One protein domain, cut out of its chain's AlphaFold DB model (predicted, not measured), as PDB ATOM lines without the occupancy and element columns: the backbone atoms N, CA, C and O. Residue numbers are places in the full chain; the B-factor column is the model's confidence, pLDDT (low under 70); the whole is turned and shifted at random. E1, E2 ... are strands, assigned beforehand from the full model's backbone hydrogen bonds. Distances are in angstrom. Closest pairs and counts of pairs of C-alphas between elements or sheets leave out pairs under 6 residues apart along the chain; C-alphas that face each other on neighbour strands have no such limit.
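This is residues 380 to 494 of the 601 residues of an uncharacterized protein of Hymenobacter sp. HDW8 (UniProt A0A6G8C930). What would one see first? The domain is a sandwich, two strongly twisted sheets only partly face to face with their strands crossed: a larger slab of E3, E8, E7, E5 and E6, and a smaller one of E2, E1 and E4. The long link from E6 to E7, residues 442 to 463, runs beside E4 with residues 446 to 448. What is it made of? The printed part has 115 residues, with no named helix and eight named strands, E1 to E8 in order along the chain; the class is all strand, though under half of the residues are in named elements. The larger sheet, order E3, E8, E7, E5, E6, is mixed, and the smaller, order E2, E1, E4, is antiparallel. How large is it? It is compact, with a radius of gyration of the C-alphas of 13.3 A, and only just elongated, spanning 41 by 27 by 20 A.

How is the larger sheet built? Strand beside strand it runs E3, residues 401 to 404, E8, residues 486 to 493, E7, residues 464 to 473, E5, residues 426 to 433, and E6, residues 437 to 441. E3 and E8 are parallel at 36 degrees, with N 403 and O 491 at 2.7 A, while the hairpin E7 and E8 is antiparallel at 155 degrees, with N 466 and O 490 at 2.8 A. E7 and E5 are antiparallel at 162 degrees, with N 430 and O 469 at 2.8 A, as is the hairpin E5 and E6 at 168 degrees, with N 429 and O 439 at 2.7 A; these N and O pairs are within hydrogen-bond range. How is the smaller sheet built? E1, residues 380 to 387, is its inner strand, between the edge strands E2, residues 392 to 396, and E4, residues 413 to 420. E1 and E4 are antiparallel at 154 degrees, with N 381 and O 418 at 2.8 A, and the hairpin E1 and E2 is antiparallel at 133 degrees, with N 385 and O 395 at 2.8 A, both within hydrogen-bond range. How do the sheets meet? They form a sandwich, two sheets face to face, with 41 pairs of C-alphas within 10 A, best planes 32 degrees apart and strands at 50 degrees to each other. The closest C-alphas of E1 and E8 are those of Val 380 and Leu 486, 5.4 A apart; those of E4 and E7 are Ala 417 and Ala 470, 7.2 A apart. Among the pairs that are apart are E2 and E7, and E4 and E6.

Where do the strands begin and end? E1 begins with C-alpha 380 at (26.783, 27.145, 19.055), and E8 ends with C-alpha 493 at (12.550, 39.839, 36.327). Which strands are long? E7 is the longest by residues and measures 29.5 A from its first C-alpha, at (16.648, 35.432, 39.237), to its last. E5 measures 23.4 A, E4 23.3 A, E8 22.9 A and E1 20.4 A. Which are shorter? E6 measures 12.8 A, E2 12.0 A and E3 9.4 A.

How far does it reach? The two C-alphas farthest apart, those of Ala 406 and Gly 480, are 41.3 A apart. Which links are long? The links E6 to E7, 22 residues, and E7 to E8, 12 residues, are long; within the first, residues 451 to 452 pair antiparallel with residues 455 to 456. Is anything missing or uncertain? The printed part has no cut. Its mean pLDDT is 90.3, and no printed residue is under 70.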
ATOM      1  N   VAL A 380      28.012  26.384  18.797       88.81
ATOM      2  CA  VAL A 380      26.783  27.145  19.055       88.81
ATOM      3  C   VAL A 380      27.109  28.616  18.823       88.81
ATOM      4  O   VAL A 380      28.048  29.137  19.417       88.81
ATOM      5  N   VAL A 381      26.373  29.268  17.927       89.62
ATOM      6  CA  VAL A 381      26.626  30.662  17.531       89.62
ATOM      7  C   VAL A 381      25.751  31.655  18.287       89.62
ATOM      8  O   VAL A 381      26.213  32.757  18.563       89.62
ATOM      9  N   SER A 382      24.524  31.276  18.653       89.38
ATOM     10  CA  SER A 382      23.608  32.140  19.405       89.38
ATOM     11  C   SER A 382      22.471  31.365  20.076       89.38
ATOM     12  O   SER A 382      22.257  30.176  19.813       89.38
ATOM     13  N   PHE A 383      21.734  32.057  20.950       95.94
ATOM     14  CA  PHE A 383      20.499  31.578  21.565       95.94
ATOM     15  C   PHE A 383      19.327  32.466  21.155       95.94
ATOM     16  O   PHE A 383      19.402  33.683  21.302       95.94
ATOM     17  N   ILE A 384      18.226  31.875  20.692       93.19
ATOM     18  CA  ILE A 384      17.006  32.605  20.332       93.19
ATOM     19  C   ILE A 384      15.927  32.319  21.370       93.19
ATOM     20  O   ILE A 384      15.608  31.163  21.647       93.19
ATOM     21  N   LEU A 385      15.348  33.379  21.932       95.81
ATOM     22  CA  LEU A 385      14.173  33.295  22.783       95.81
ATOM     23  C   LEU A 385      12.932  33.040  21.923       95.81
ATOM     24  O   LEU A 385      12.646  33.813  21.008       95.81
ATOM     25  N   ILE A 386      12.183  31.989  22.238       94.75
ATOM     26  CA  ILE A 386      10.999  31.547  21.496       94.75
ATOM     27  C   ILE A 386       9.734  31.812  22.311       94.75
ATOM     28  O   ILE A 386       9.708  31.574  23.518       94.75
ATOM     29  N   ASN A 387       8.674  32.275  21.647       93.31
ATOM     30  CA  ASN A 387       7.323  32.293  22.196       93.31
ATOM     31  C   ASN A 387       6.704  30.903  22.005       93.31
ATOM     32  O   ASN A 387       6.262  30.584  20.903       93.31
ATOM     33  N   ALA A 388       6.642  30.110  23.076       93.00
ATOM     34  CA  ALA A 388       6.166  28.725  23.045       93.00
ATOM     35  C   ALA A 388       4.643  28.587  22.841       93.00
ATOM     36  O   ALA A 388       4.137  27.484  22.700       93.00
ATOM     37  N   VAL A 389       3.890  29.694  22.815       91.69
ATOM     38  CA  VAL A 389       2.458  29.686  22.455       91.69
ATOM     39  C   VAL A 389       2.270  29.753  20.941       91.69
ATOM     40  O   VAL A 389       1.304  29.221  20.406       91.69
ATOM     41  N   THR A 390       3.168  30.458  20.251       90.88
ATOM     42  CA  THR A 390       3.063  30.731  18.804       90.88
ATOM     43  C   THR A 390       4.121  30.011  17.967       90.88
ATOM     44  O   THR A 390       4.118  30.141  16.746       90.88
ATOM     45  N   ASP A 391       5.067  29.335  18.619       89.69
ATOM     46  CA  ASP A 391       6.260  28.716  18.026       89.69
ATOM     47  C   ASP A 391       7.132  29.678  17.195       89.69
ATOM     48  O   ASP A 391       7.914  29.264  16.340       89.69
ATOM     49  N   GLN A 392       7.016  30.987  17.449       88.62
ATOM     50  CA  GLN A 392       7.751  32.033  16.737       88.62
ATOM     51  C   GLN A 392       8.925  32.581  17.563       88.62
ATOM     52  O   GLN A 392       8.810  32.722  18.789       88.62
ATOM     53  N   PRO A 393      10.044  32.955  16.915       88.88
ATOM     54  CA  PRO A 393      11.146  33.632  17.586       88.88
ATOM     55  C   PRO A 393      10.723  35.026  18.071       88.88
ATOM     56  O   PRO A 393      10.102  35.791  17.338       88.88
ATOM     57  N   ILE A 394      11.088  35.365  19.309       86.38
ATOM     58  CA  ILE A 394      10.930  36.711  19.871       86.38
ATOM     59  C   ILE A 394      12.147  37.555  19.489       86.38
ATOM     60  O   ILE A 394      11.996  38.611  18.881       86.38
ATOM     61  N   ARG A 395      13.352  37.099  19.870       88.06
ATOM     62  CA  ARG A 395      14.650  37.735  19.576       88.06
ATOM     63  C   ARG A 395      15.823  36.867  20.032       88.06
ATOM     64  O   ARG A 395      15.639  35.940  20.816       88.06
ATOM     65  N   GLU A 396      17.022  37.195  19.570       88.62
ATOM     66  CA  GLU A 396      18.277  36.641  20.088       88.62
ATOM     67  C   GLU A 396      18.559  37.143  21.516       88.62
ATOM     68  O   GLU A 396      18.279  38.301  21.831       88.62
ATOM     69  N   LEU A 397      19.087  36.269  22.375       85.88
ATOM     70  CA  LEU A 397      19.522  36.604  23.730       85.88
ATOM     71  C   LEU A 397      20.977  37.070  23.726       85.88
ATOM     72  O   LEU A 397      21.843  36.428  23.131       85.88
ATOM     73  N   VAL A 398      21.254  38.140  24.468       83.50
ATOM     74  CA  VAL A 398      22.606  38.697  24.613       83.50
ATOM     75  C   VAL A 398      23.144  38.445  26.024       83.50
ATOM     76  O   VAL A 398      22.395  38.356  26.998       83.50
ATOM     77  N   ALA A 399      24.466  38.309  26.152       76.50
ATOM     78  CA  ALA A 399      25.112  38.050  27.434       76.50
ATOM     79  C   ALA A 399      24.871  39.209  28.416       76.50
ATOM     80  O   ALA A 399      25.105  40.370  28.091       76.50
ATOM     81  N   GLY A 400      24.440  38.880  29.631       78.38
ATOM     82  CA  GLY A 400      24.160  39.825  30.713       78.38
ATOM     83  C   GLY A 400      22.782  40.488  30.646       78.38
ATOM     84  O   GLY A 400      22.497  41.361  31.462       78.38
ATOM     85  N   GLU A 401      21.921  40.097  29.706       83.50
ATOM     86  CA  GLU A 401      20.615  40.723  29.523       83.50
ATOM     87  C   GLU A 401      19.655  40.495  30.711       83.50
ATOM     88  O   GLU A 401      19.661  39.445  31.360       83.50
ATOM     89  N   VAL A 402      18.791  41.484  30.974       86.62
ATOM     90  CA  VAL A 402      17.656  41.382  31.901       86.62
ATOM     91  C   VAL A 402      16.369  41.096  31.120       86.62
ATOM     92  O   VAL A 402      15.801  41.972  30.470       86.62
ATOM     93  N   LEU A 403      15.881  39.865  31.210       89.00
ATOM     94  CA  LEU A 403      14.636  39.407  30.615       89.00
ATOM     95  C   LEU A 403      13.445  39.777  31.511       89.00
ATOM     96  O   LEU A 403      13.169  39.103  32.505       89.00
ATOM     97  N   ASN A 404      12.727  40.851  31.170       88.00
ATOM     98  CA  ASN A 404      11.541  41.274  31.920       88.00
ATOM     99  C   ASN A 404      10.251  40.653  31.364       88.00
ATOM    100  O   ASN A 404       9.729  41.098  30.338       88.00
ATOM    101  N   LEU A 405       9.694  39.682  32.087       88.38
ATOM    102  CA  LEU A 405       8.500  38.927  31.694       88.38
ATOM    103  C   LEU A 405       7.264  39.801  31.469       88.38
ATOM    104  O   LEU A 405       6.461  39.490  30.596       88.38
ATOM    105  N   ALA A 406       7.135  40.921  32.185       85.38
ATOM    106  CA  ALA A 406       6.004  41.840  32.034       85.38
ATOM    107  C   ALA A 406       6.006  42.604  30.695       85.38
ATOM    108  O   ALA A 406       5.007  43.220  30.332       85.38
ATOM    109  N   THR A 407       7.137  42.603  29.983       82.88
ATOM    110  CA  THR A 407       7.318  43.324  28.711       82.88
ATOM    111  C   THR A 407       7.339  42.405  27.492       82.88
ATOM    112  O   THR A 407       7.364  42.884  26.361       82.88
ATOM    113  N   LEU A 408       7.330  41.088  27.711       84.00
ATOM    114  CA  LEU A 408       7.326  40.098  26.644       84.00
ATOM    115  C   LEU A 408       5.898  39.835  26.149       84.00
ATOM    116  O   LEU A 408       4.944  39.954  26.917       84.00
ATOM    117  N   PRO A 409       5.735  39.402  24.886       85.31
ATOM    118  CA  PRO A 409       4.426  39.026  24.344       85.31
ATOM    119  C   PRO A 409       3.816  37.787  25.025       85.31
ATOM    120  O   PRO A 409       2.645  37.488  24.814       85.31
ATOM    121  N   THR A 410       4.603  37.047  25.811       89.50
ATOM    122  CA  THR A 410       4.185  35.857  26.554       89.50
ATOM    123  C   THR A 410       5.120  35.615  27.741       89.50
ATOM    124  O   THR A 410       6.277  36.038  27.730       89.50
ATOM    125  N   THR A 411       4.641  34.876  28.738       90.44
ATOM    126  CA  THR A 411       5.473  34.287  29.799       90.44
ATOM    127  C   THR A 411       5.766  32.801  29.562       90.44
ATOM    128  O   THR A 411       6.490  32.185  30.340       90.44
ATOM    129  N   SER A 412       5.206  32.221  28.499       93.25
ATOM    130  CA  SER A 412       5.451  30.854  28.042       93.25
ATOM    131  C   SER A 412       6.538  30.876  26.962       93.25
ATOM    132  O   SER A 412       6.300  31.257  25.815       93.25
ATOM    133  N   LEU A 413       7.765  30.552  27.368       96.62
ATOM    134  CA  LEU A 413       8.991  30.738  26.591       96.62
ATOM    135  C   LEU A 413       9.694  29.402  26.312       96.62
ATOM    136  O   LEU A 413       9.403  28.395  26.945       96.62
ATOM    137  N   ASN A 414      10.661  29.401  25.397       96.88
ATOM    138  CA  ASN A 414      11.678  28.354  25.236       96.88
ATOM    139  C   ASN A 414      12.970  29.006  24.693       96.88
ATOM    140  O   ASN A 414      12.952  30.176  24.303       96.88
ATOM    141  N   ILE A 415      14.095  28.289  24.686       97.12
ATOM    142  CA  ILE A 415      15.365  28.787  24.139       97.12
ATOM    143  C   ILE A 415      15.876  27.809  23.086       97.12
ATOM    144  O   ILE A 415      16.120  26.642  23.387       97.12
ATOM    145  N   LEU A 416      16.075  28.309  21.869       96.56
ATOM    146  CA  LEU A 416      16.651  27.591  20.736       96.56
ATOM    147  C   LEU A 416      18.159  27.867  20.652       96.56
ATOM    148  O   LEU A 416      18.559  29.031  20.645       96.56
ATOM    149  N   ALA A 417      18.995  26.832  20.541       96.12
ATOM    150  CA  ALA A 417      20.400  27.003  20.157       96.12
ATOM    151  C   ALA A 417      20.549  27.012  18.634       96.12
ATOM    152  O   ALA A 417      20.107  26.088  17.950       96.12
ATOM    153  N   VAL A 418      21.242  28.023  18.115       92.06
ATOM    154  CA  VAL A 418      21.660  28.080  16.714       92.06
ATOM    155  C   VAL A 418      23.072  27.527  16.620       92.06
ATOM    156  O   VAL A 418      23.960  27.971  17.348       92.06
ATOM    157  N   THR A 419      23.301  26.572  15.724       90.31
ATOM    158  CA  THR A 419      24.628  25.994  15.488       90.31
ATOM    159  C   THR A 419      25.190  26.412  14.130       90.31
ATOM    160  O   THR A 419      24.448  26.759  13.213       90.31
ATOM    161  N   SER A 420      26.512  26.376  13.984       82.19
ATOM    162  CA  SER A 420      27.205  26.457  12.695       82.19
ATOM    163  C   SER A 420      28.145  25.262  12.599       82.19
ATOM    164  O   SER A 420      29.045  25.233  13.430       82.19
ATOM    165  N   PRO A 421      27.934  24.288  11.686       80.62
ATOM    166  CA  PRO A 421      26.833  24.236  10.718       80.62
ATOM    167  C   PRO A 421      25.454  24.133  11.399       80.62
ATOM    168  O   PRO A 421      25.351  23.739  12.560       80.62
ATOM    169  N   SER A 422      24.388  24.495  10.674       80.44
ATOM    170  CA  SER A 422      23.004  24.581  11.188       80.44
ATOM    171  C   SER A 422      22.419  23.257  11.684       80.44
ATOM    172  O   SER A 422      21.391  23.252  12.354       80.44
ATOM    173  N   THR A 423      23.068  22.142  11.355       86.69
ATOM    174  CA  THR A 423      22.693  20.801  11.792       86.69
ATOM    175  C   THR A 423      23.923  20.114  12.369       86.69
ATOM    176  O   THR A 423      24.967  20.036  11.723       86.69
ATOM    177  N   VAL A 424      23.781  19.614  13.591       88.56
ATOM    178  CA  VAL A 424      24.781  18.855  14.351       88.56
ATOM    179  C   VAL A 424      24.158  17.553  14.869       88.56
ATOM    180  O   VAL A 424      22.937  17.400  14.873       88.56
ATOM    181  N   GLY A 425      24.978  16.599  15.312       87.31
ATOM    182  CA  GLY A 425      24.487  15.306  15.802       87.31
ATOM    183  C   GLY A 425      23.657  15.415  17.083       87.31
ATOM    184  O   GLY A 425      22.693  14.675  17.257       87.31
ATOM    185  N   SER A 426      24.010  16.340  17.977       94.50
ATOM    186  CA  SER A 426      23.170  16.751  19.107       94.50
ATOM    187  C   SER A 426      23.675  18.044  19.753       94.50
ATOM    188  O   SER A 426      24.820  18.444  19.541       94.50
ATOM    189  N   VAL A 427      22.843  18.693  20.571       96.38
ATOM    190  CA  VAL A 427      23.230  19.823  21.428       96.38
ATOM    191  C   VAL A 427      22.917  19.490  22.881       96.38
ATOM    192  O   VAL A 427      21.771  19.214  23.234       96.38
ATOM    193  N   ARG A 428      23.934  19.537  23.745       97.25
ATOM    194  CA  ARG A 428      23.784  19.373  25.194       97.25
ATOM    195  C   ARG A 428      23.703  20.734  25.868       97.25
ATOM    196  O   ARG A 428      24.681  21.480  25.876       97.25
ATOM    197  N   PHE A 429      22.561  21.018  26.473       97.94
ATOM    198  CA  PHE A 429      22.305  22.204  27.271       97.94
ATOM    199  C   PHE A 429      22.546  21.958  28.758       97.94
ATOM    200  O   PHE A 429      22.166  20.920  29.299       97.94
ATOM    201  N   VAL A 430      23.095  22.965  29.430       97.44
ATOM    202  CA  VAL A 430      23.230  23.062  30.882       97.44
ATOM    203  C   VAL A 430      22.771  24.461  31.301       97.44
ATOM    204  O   VAL A 430      23.488  25.439  31.099       97.44
ATOM    205  N   LEU A 431      21.566  24.554  31.861       97.06
ATOM    206  CA  LEU A 431      21.034  25.746  32.520       97.06
ATOM    207  C   LEU A 431      21.328  25.654  34.020       97.06
ATOM    208  O   LEU A 431      21.101  24.615  34.641       97.06
ATOM    209  N   SER A 432      21.804  26.746  34.600       94.00
ATOM    210  CA  SER A 432      22.113  26.875  36.025       94.00
ATOM    211  C   SER A 432      21.686  28.248  36.550       94.00
ATOM    212  O   SER A 432      21.457  29.158  35.756       94.00
ATOM    213  N   GLY A 433      21.584  28.402  37.876       93.88
ATOM    214  CA  GLY A 433      21.134  29.635  38.531       93.88
ATOM    215  C   GLY A 433      19.809  29.439  39.267       93.88
ATOM    216  O   GLY A 433      19.651  28.453  39.983       93.88
ATOM    217  N   ALA A 434      18.853  30.353  39.081       88.44
ATOM    218  CA  ALA A 434      17.541  30.313  39.739       88.44
ATOM    219  C   ALA A 434      16.696  29.071  39.384       88.44
ATOM    220  O   ALA A 434      15.779  28.705  40.117       88.44
ATOM    221  N   GLN A 435      17.036  28.375  38.297       92.94
ATOM    222  CA  GLN A 435      16.606  27.008  38.013       92.94
ATOM    223  C   GLN A 435      17.754  26.264  37.322       92.94
ATOM    224  O   GLN A 435      18.466  26.845  36.502       92.94
ATOM    225  N   ALA A 436      17.915  24.976  37.630       93.94
ATOM    226  CA  ALA A 436      18.879  24.107  36.966       93.94
ATOM    227  C   ALA A 436      18.179  23.111  36.034       93.94
ATOM    228  O   ALA A 436      17.135  22.553  36.376       93.94
ATOM    229  N   ARG A 437      18.766  22.868  34.859       94.56
ATOM    230  CA  ARG A 437      18.312  21.850  33.901       94.56
ATOM    231  C   ARG A 437      19.481  21.382  33.044       94.56
ATOM    232  O   ARG A 437      20.297  22.186  32.616       94.56
ATOM    233  N   THR A 438      19.539  20.088  32.759       95.69
ATOM    234  CA  THR A 438      20.396  19.536  31.702       95.69
ATOM    235  C   THR A 438      19.503  18.831  30.696       95.69
ATOM    236  O   THR A 438      18.654  18.040  31.096       95.69
ATOM    237  N   GLN A 439      19.684  19.129  29.413       94.88
ATOM    238  CA  GLN A 439      18.905  18.555  28.316       94.88
ATOM    239  C   GLN A 439      19.846  18.227  27.161       94.88
ATOM    240  O   GLN A 439      20.818  18.945  26.944       94.88
ATOM    241  N   THR A 440      19.586  17.150  26.428       96.06
ATOM    242  CA  THR A 440      20.306  16.851  25.185       96.06
ATOM    243  C   THR A 440      19.300  16.698  24.061       96.06
ATOM    244  O   THR A 440      18.432  15.837  24.146       96.06
ATOM    245  N   GLU A 441      19.442  17.514  23.023       95.25
ATOM    246  CA  GLU A 441      18.589  17.484  21.837       95.25
ATOM    247  C   GLU A 441      19.332  16.838  20.675       95.25
ATOM    248  O   GLU A 441      20.408  17.293  20.293       95.25
ATOM    249  N   THR A 442      18.765  15.767  20.126       91.25
ATOM    250  CA  THR A 442      19.374  14.963  19.050       91.25
ATOM    251  C   THR A 442      18.822  15.329  17.661       91.25
ATOM    252  O   THR A 442      19.384  14.922  16.648       91.25
ATOM    253  N   GLY A 443      17.761  16.137  17.586       85.19
ATOM    254  CA  GLY A 443      17.165  16.617  16.336       85.19
ATOM    255  C   GLY A 443      16.955  18.129  16.352       85.19
ATOM    256  O   GLY A 443      16.868  18.734  17.415       85.19
ATOM    257  N   GLN A 444      16.903  18.742  15.169       85.88
ATOM    258  CA  GLN A 444      16.500  20.140  15.026       85.88
ATOM    259  C   GLN A 444      14.966  20.239  15.149       85.88
ATOM    260  O   GLN A 444      14.285  19.407  14.545       85.88
ATOM    261  N   PRO A 445      14.416  21.268  15.817       91.69
ATOM    262  CA  PRO A 445      15.101  22.374  16.496       91.69
ATOM    263  C   PRO A 445      15.747  21.994  17.841       91.69
ATOM    264  O   PRO A 445      15.157  21.321  18.669       91.69
ATOM    265  N   TYR A 446      16.963  22.491  18.106       95.50
ATOM    266  CA  TYR A 446      17.655  22.237  19.377       95.50
ATOM    267  C   TYR A 446      17.106  23.150  20.483       95.50
ATOM    268  O   TYR A 446      17.637  24.237  20.724       95.50
ATOM    269  N   ALA A 447      16.017  22.737  21.127       95.94
ATOM    270  CA  ALA A 447      15.319  23.507  22.153       95.94
ATOM    271  C   ALA A 447      15.679  23.068  23.586       95.94
ATOM    272  O   ALA A 447      15.626  21.891  23.930       95.94
ATOM    273  N   LEU A 448      15.963  24.019  24.479       96.38
ATOM    274  CA  LEU A 448      16.341  23.756  25.877       96.38
ATOM    275  C   LEU A 448      15.283  22.956  26.666       96.38
ATOM    276  O   LEU A 448      15.619  22.147  27.541       96.38
ATOM    277  N   PHE A 449      14.001  23.194  26.382       94.94
ATOM    278  CA  PHE A 449      12.883  22.463  26.990       94.94
ATOM    279  C   PHE A 449      12.270  21.412  26.055       94.94
ATOM    280  O   PHE A 449      11.282  20.786  26.428       94.94
ATOM    281  N   GLY A 450      12.901  21.167  24.904       91.56
ATOM    282  CA  GLY A 450      12.419  20.266  23.863       91.56
ATOM    283  C   GLY A 450      11.273  20.855  23.037       91.56
ATOM    284  O   GLY A 450      10.707  21.907  23.365       91.56
ATOM    285  N   ASP A 451      10.940  20.150  21.964       92.00
ATOM    286  CA  ASP A 451       9.787  20.397  21.104       92.00
ATOM    287  C   ASP A 451       9.141  19.070  20.667       92.00
ATOM    288  O   ASP A 451       9.683  17.980  20.858       92.00
ATOM    289  N   THR A 452       7.938  19.144  20.107       89.25
ATOM    290  CA  THR A 452       7.296  18.019  19.418       89.25
ATOM    291  C   THR A 452       6.804  18.494  18.062       89.25
ATOM    292  O   THR A 452       5.823  19.230  17.981       89.25
ATOM    293  N   ASN A 453       7.470  18.063  16.988       82.06
ATOM    294  CA  ASN A 453       7.172  18.480  15.611       82.06
ATOM    295  C   ASN A 453       7.184  20.011  15.425       82.06
ATOM    296  O   ASN A 453       6.344  20.552  14.707       82.06
ATOM    297  N   GLY A 454       8.111  20.714  16.086       76.44
ATOM    298  CA  GLY A 454       8.220  22.173  16.033       76.44
ATOM    299  C   GLY A 454       7.307  22.929  17.001       76.44
ATOM    300  O   GLY A 454       7.406  24.151  17.056       76.44
ATOM    301  N   ASN A 455       6.466  22.231  17.775       89.81
ATOM    302  CA  ASN A 455       5.721  22.815  18.892       89.81
ATOM    303  C   ASN A 455       6.609  22.840  20.141       89.81
ATOM    304  O   ASN A 455       6.924  21.783  20.702       89.81
ATOM    305  N   TYR A 456       7.056  24.027  20.544       94.31
ATOM    306  CA  TYR A 456       8.024  24.202  21.621       94.31
ATOM    307  C   TYR A 456       7.369  24.011  22.989       94.31
ATOM    308  O   TYR A 456       6.370  24.645  23.323       94.31
ATOM    309  N   ALA A 457       7.982  23.197  23.852       94.56
ATOM    310  CA  ALA A 457       7.471  23.018  25.205       94.56
ATOM    311  C   ALA A 457       7.539  24.335  26.000       94.56
ATOM    312  O   ALA A 457       8.560  25.028  25.998       94.56
ATOM    313  N   SER A 458       6.454  24.659  26.702       94.31
ATOM    314  CA  SER A 458       6.340  25.885  27.492       94.31
ATOM    315  C   SER A 458       7.249  25.870  28.720       94.31
ATOM    316  O   SER A 458       7.143  24.993  29.580       94.31
ATOM    317  N   TRP A 459       8.042  26.926  28.877       95.50
ATOM    318  CA  TRP A 459       8.797  27.235  30.084       95.50
ATOM    319  C   TRP A 459       8.518  28.662  30.559       95.50
ATOM    320  O   TRP A 459       8.764  29.635  29.851       95.50
ATOM    321  N   THR A 460       8.029  28.789  31.792       94.25
ATOM    322  CA  THR A 460       7.933  30.075  32.488       94.25
ATOM    323  C   THR A 460       9.125  30.198  33.435       94.25
ATOM    324  O   THR A 460       9.125  29.531  34.473       94.25
ATOM    325  N   PRO A 461      10.157  30.995  33.105       92.69
ATOM    326  CA  PRO A 461      11.342  31.107  33.946       92.69
ATOM    327  C   PRO A 461      11.021  31.772  35.292       92.69
ATOM    328  O   PRO A 461      10.438  32.860  35.313       92.69
ATOM    329  N   PRO A 462      11.435  31.177  36.425       93.19
ATOM    330  CA  PRO A 462      11.502  31.890  37.695       93.19
ATOM    331  C   PRO A 462      12.345  33.172  37.602       93.19
ATOM    332  O   PRO A 462      13.284  33.264  36.814       93.19
ATOM    333  N   VAL A 463      12.031  34.167  38.434       90.69
ATOM    334  CA  VAL A 463      12.870  35.370  38.546       90.69
ATOM    335  C   VAL A 463      14.213  35.027  39.198       90.69
ATOM    336  O   VAL A 463      14.268  34.236  40.139       90.69
ATOM    337  N   GLY A 464      15.294  35.640  38.721       86.94
ATOM    338  CA  GLY A 464      16.648  35.432  39.237       86.94
ATOM    339  C   GLY A 464      17.706  35.339  38.141       86.94
ATOM    340  O   GLY A 464      17.426  35.546  36.963       86.94
ATOM    341  N   SER A 465      18.948  35.066  38.537       89.69
ATOM    342  CA  SER A 465      20.088  34.982  37.616       89.69
ATOM    343  C   SER A 465      20.253  33.578  37.046       89.69
ATOM    344  O   SER A 465      20.049  32.591  37.751       89.69
ATOM    345  N   TYR A 466      20.686  33.501  35.792       93.75
ATOM    346  CA  TYR A 466      20.878  32.281  35.022       93.75
ATOM    347  C   TYR A 466      22.215  32.275  34.282       93.75
ATOM    348  O   TYR A 466      22.738  33.318  33.893       93.75
ATOM    349  N   SER A 467      22.735  31.075  34.040       94.31
ATOM    350  CA  SER A 467      23.805  30.805  33.080       94.31
ATOM    351  C   SER A 467      23.430  29.588  32.243       94.31
ATOM    352  O   SER A 467      23.167  28.511  32.791       94.31
ATOM    353  N   LEU A 468      23.378  29.770  30.923       96.62
ATOM    354  CA  LEU A 468      23.045  28.741  29.945       96.62
ATOM    355  C   LEU A 468      24.277  28.389  29.117       96.62
ATOM    356  O   LEU A 468      24.806  29.243  28.420       96.62
ATOM    357  N   THR A 469      24.708  27.131  29.154       96.50
ATOM    358  CA  THR A 469      25.753  26.604  28.267       96.50
ATOM    359  C   THR A 469      25.163  25.589  27.301       96.50
ATOM    360  O   THR A 469      24.467  24.679  27.742       96.50
ATOM    361  N   ALA A 470      25.465  25.696  26.009       96.62
ATOM    362  CA  ALA A 470      25.121  24.685  25.012       96.62
ATOM    363  C   ALA A 470      26.373  24.212  24.273       96.62
ATOM    364  O   ALA A 470      27.157  25.030  23.802       96.62
ATOM    365  N   THR A 471      26.561  22.895  24.186       95.25
ATOM    366  CA  THR A 471      27.703  22.255  23.510       95.25
ATOM    367  C   THR A 471      27.196  21.380  22.362       95.25
ATOM    368  O   THR A 471      26.390  20.483  22.629       95.25
ATOM    369  N   PRO A 472      27.631  21.598  21.107       94.25
ATOM    370  CA  PRO A 472      27.259  20.742  19.986       94.25
ATOM    371  C   PRO A 472      28.144  19.490  19.928       94.25
ATOM    372  O   PRO A 472      29.319  19.539  20.283       94.25
ATOM    373  N   TYR A 473      27.603  18.376  19.449       90.19
ATOM    374  CA  TYR A 473      28.292  17.090  19.327       90.19
ATOM    375  C   TYR A 473      28.072  16.482  17.943       90.19
ATOM    376  O   TYR A 473      27.017  16.667  17.336       90.19
ATOM    377  N   THR A 474      29.075  15.760  17.425       84.94
ATOM    378  CA  THR A 474      29.006  15.207  16.059       84.94
ATOM    379  C   THR A 474      28.053  14.014  15.958       84.94
ATOM    380  O   THR A 474      27.620  13.683  14.859       84.94
ATOM    381  N   GLY A 475      27.728  13.360  17.077       83.81
ATOM    382  CA  GLY A 475      26.777  12.252  17.165       83.81
ATOM    383  C   GLY A 475      25.570  12.567  18.052       83.81
ATOM    384  O   GLY A 475      25.538  13.564  18.773       83.81
ATOM    385  N   SER A 476      24.570  11.687  18.004       87.44
ATOM    386  CA  SER A 476      23.364  11.732  18.844       87.44
ATOM    387  C   SER A 476      23.678  11.605  20.336       87.44
ATOM    388  O   SER A 476      24.661  10.959  20.699       87.44
ATOM    389  N   ASN A 477      22.801  12.123  21.204       89.75
ATOM    390  CA  ASN A 477      22.874  11.962  22.665       89.75
ATOM    391  C   ASN A 477      24.218  12.395  23.286       89.75
ATOM    392  O   ASN A 477      24.760  11.707  24.148       89.75
ATOM    393  N   ALA A 478      24.766  13.526  22.833       89.38
ATOM    394  CA  ALA A 478      26.088  14.034  23.204       89.38
ATOM    395  C   ALA A 478      27.246  13.058  22.890       89.38
ATOM    396  O   ALA A 478      28.283  13.070  23.555       89.38
ATOM    397  N   GLY A 479      27.067  12.193  21.886       80.50
ATOM    398  CA  GLY A 479      28.085  11.266  21.395       80.50
ATOM    399  C   GLY A 479      29.015  11.888  20.349       80.50
ATOM    400  O   GLY A 479      28.708  12.899  19.726       80.50
ATOM    401  N   GLY A 480      30.161  11.258  20.102       83.00
ATOM    402  CA  GLY A 480      31.157  11.777  19.160       83.00
ATOM    403  C   GLY A 480      31.983  12.932  19.737       83.00
ATOM    404  O   GLY A 480      32.209  13.009  20.942       83.00
ATOM    405  N   THR A 481      32.488  13.808  18.872       80.56
ATOM    406  CA  THR A 481      33.386  14.903  19.260       80.56
ATOM    407  C   THR A 481      32.577  16.125  19.687       80.56
ATOM    408  O   THR A 481      31.694  16.569  18.953       80.56
ATOM    409  N   ALA A 482      32.895  16.687  20.854       83.94
ATOM    410  CA  ALA A 482      32.351  17.971  21.285       83.94
ATOM    411  C   ALA A 482      32.902  19.105  20.402       83.94
ATOM    412  O   ALA A 482      34.107  19.179  20.157       83.94
ATOM    413  N   GLY A 483      32.018  19.968  19.912       85.75
ATOM    414  CA  GLY A 483      32.372  21.228  19.263       85.75
ATOM    415  C   GLY A 483      32.485  22.382  20.258       85.75
ATOM    416  O   GLY A 483      32.461  22.174  21.473       85.75
ATOM    417  N   THR A 484      32.588  23.612  19.754       85.12
ATOM    418  CA  THR A 484      32.777  24.796  20.610       85.12
ATOM    419  C   THR A 484      31.463  25.179  21.306       85.12
ATOM    420  O   THR A 484      30.469  25.448  20.618       85.12
ATOM    421  N   PRO A 485      31.415  25.208  22.653       90.75
ATOM    422  CA  PRO A 485      30.217  25.595  23.384       90.75
ATOM    423  C   PRO A 485      30.003  27.113  23.401       90.75
ATOM    424  O   PRO A 485      30.963  27.880  23.347       90.75
ATOM    425  N   LEU A 486      28.749  27.538  23.574       89.50
ATOM    426  CA  LEU A 486      28.394  28.919  23.918       89.50
ATOM    427  C   LEU A 486      27.816  28.964  25.330       89.50
ATOM    428  O   LEU A 486      26.873  28.227  25.630       89.50
ATOM    429  N   THR A 487      28.351  29.850  26.172       93.00
ATOM    430  CA  THR A 487      27.842  30.128  27.520       93.00
ATOM    431  C   THR A 487      27.300  31.552  27.591       93.00
ATOM    432  O   THR A 487      28.012  32.502  27.274       93.00
ATOM    433  N   LEU A 488      26.053  31.700  28.039       92.06
ATOM    434  CA  LEU A 488      25.338  32.968  28.113       92.06
ATOM    435  C   LEU A 488      24.761  33.199  29.522       92.06
ATOM    436  O   LEU A 488      23.840  32.482  29.926       92.06
ATOM    437  N   PRO A 489      25.259  34.191  30.281       88.25
ATOM    438  CA  PRO A 489      24.595  34.644  31.497       88.25
ATOM    439  C   PRO A 489      23.408  35.559  31.157       88.25
ATOM    440  O   PRO A 489      23.508  36.368  30.241       88.25
ATOM    441  N   PHE A 490      22.308  35.480  31.904       91.31
ATOM    442  CA  PHE A 490      21.182  36.427  31.831       91.31
ATOM    443  C   PHE A 490      20.437  36.464  33.172       91.31
ATOM    444  O   PHE A 490      20.685  35.642  34.050       91.31
ATOM    445  N   SER A 491      19.527  37.414  33.364       88.44
ATOM    446  CA  SER A 491      18.658  37.462  34.546       88.44
ATOM    447  C   SER A 491      17.203  37.634  34.147       88.44
ATOM    448  O   SER A 491      16.913  38.175  33.088       88.44
ATOM    449  N   VAL A 492      16.281  37.157  34.977       93.00
ATOM    450  CA  VAL A 492      14.840  37.219  34.733       93.00
ATOM    451  C   VAL A 492      14.186  38.048  35.826       93.00
ATOM    452  O   VAL A 492      14.404  37.809  37.014       93.00
ATOM    453  N   VAL A 493      13.359  39.008  35.426       87.94
ATOM    454  CA  VAL A 493      12.550  39.839  36.327       87.94
ATOM    455  C   VAL A 493      11.096  39.846  35.861       87.94
ATOM    456  O   VAL A 493      10.801  39.552  34.707       87.94
ATOM    457  N   ASN A 494      10.172  40.189  36.754       85.06
ATOM    458  CA  ASN A 494       8.761  40.359  36.414       85.06
ATOM    459  C   ASN A 494       8.254  41.660  37.041       85.06
ATOM    460  O   ASN A 494       7.687  41.657  38.132       85.06
TER     461      ASN A 494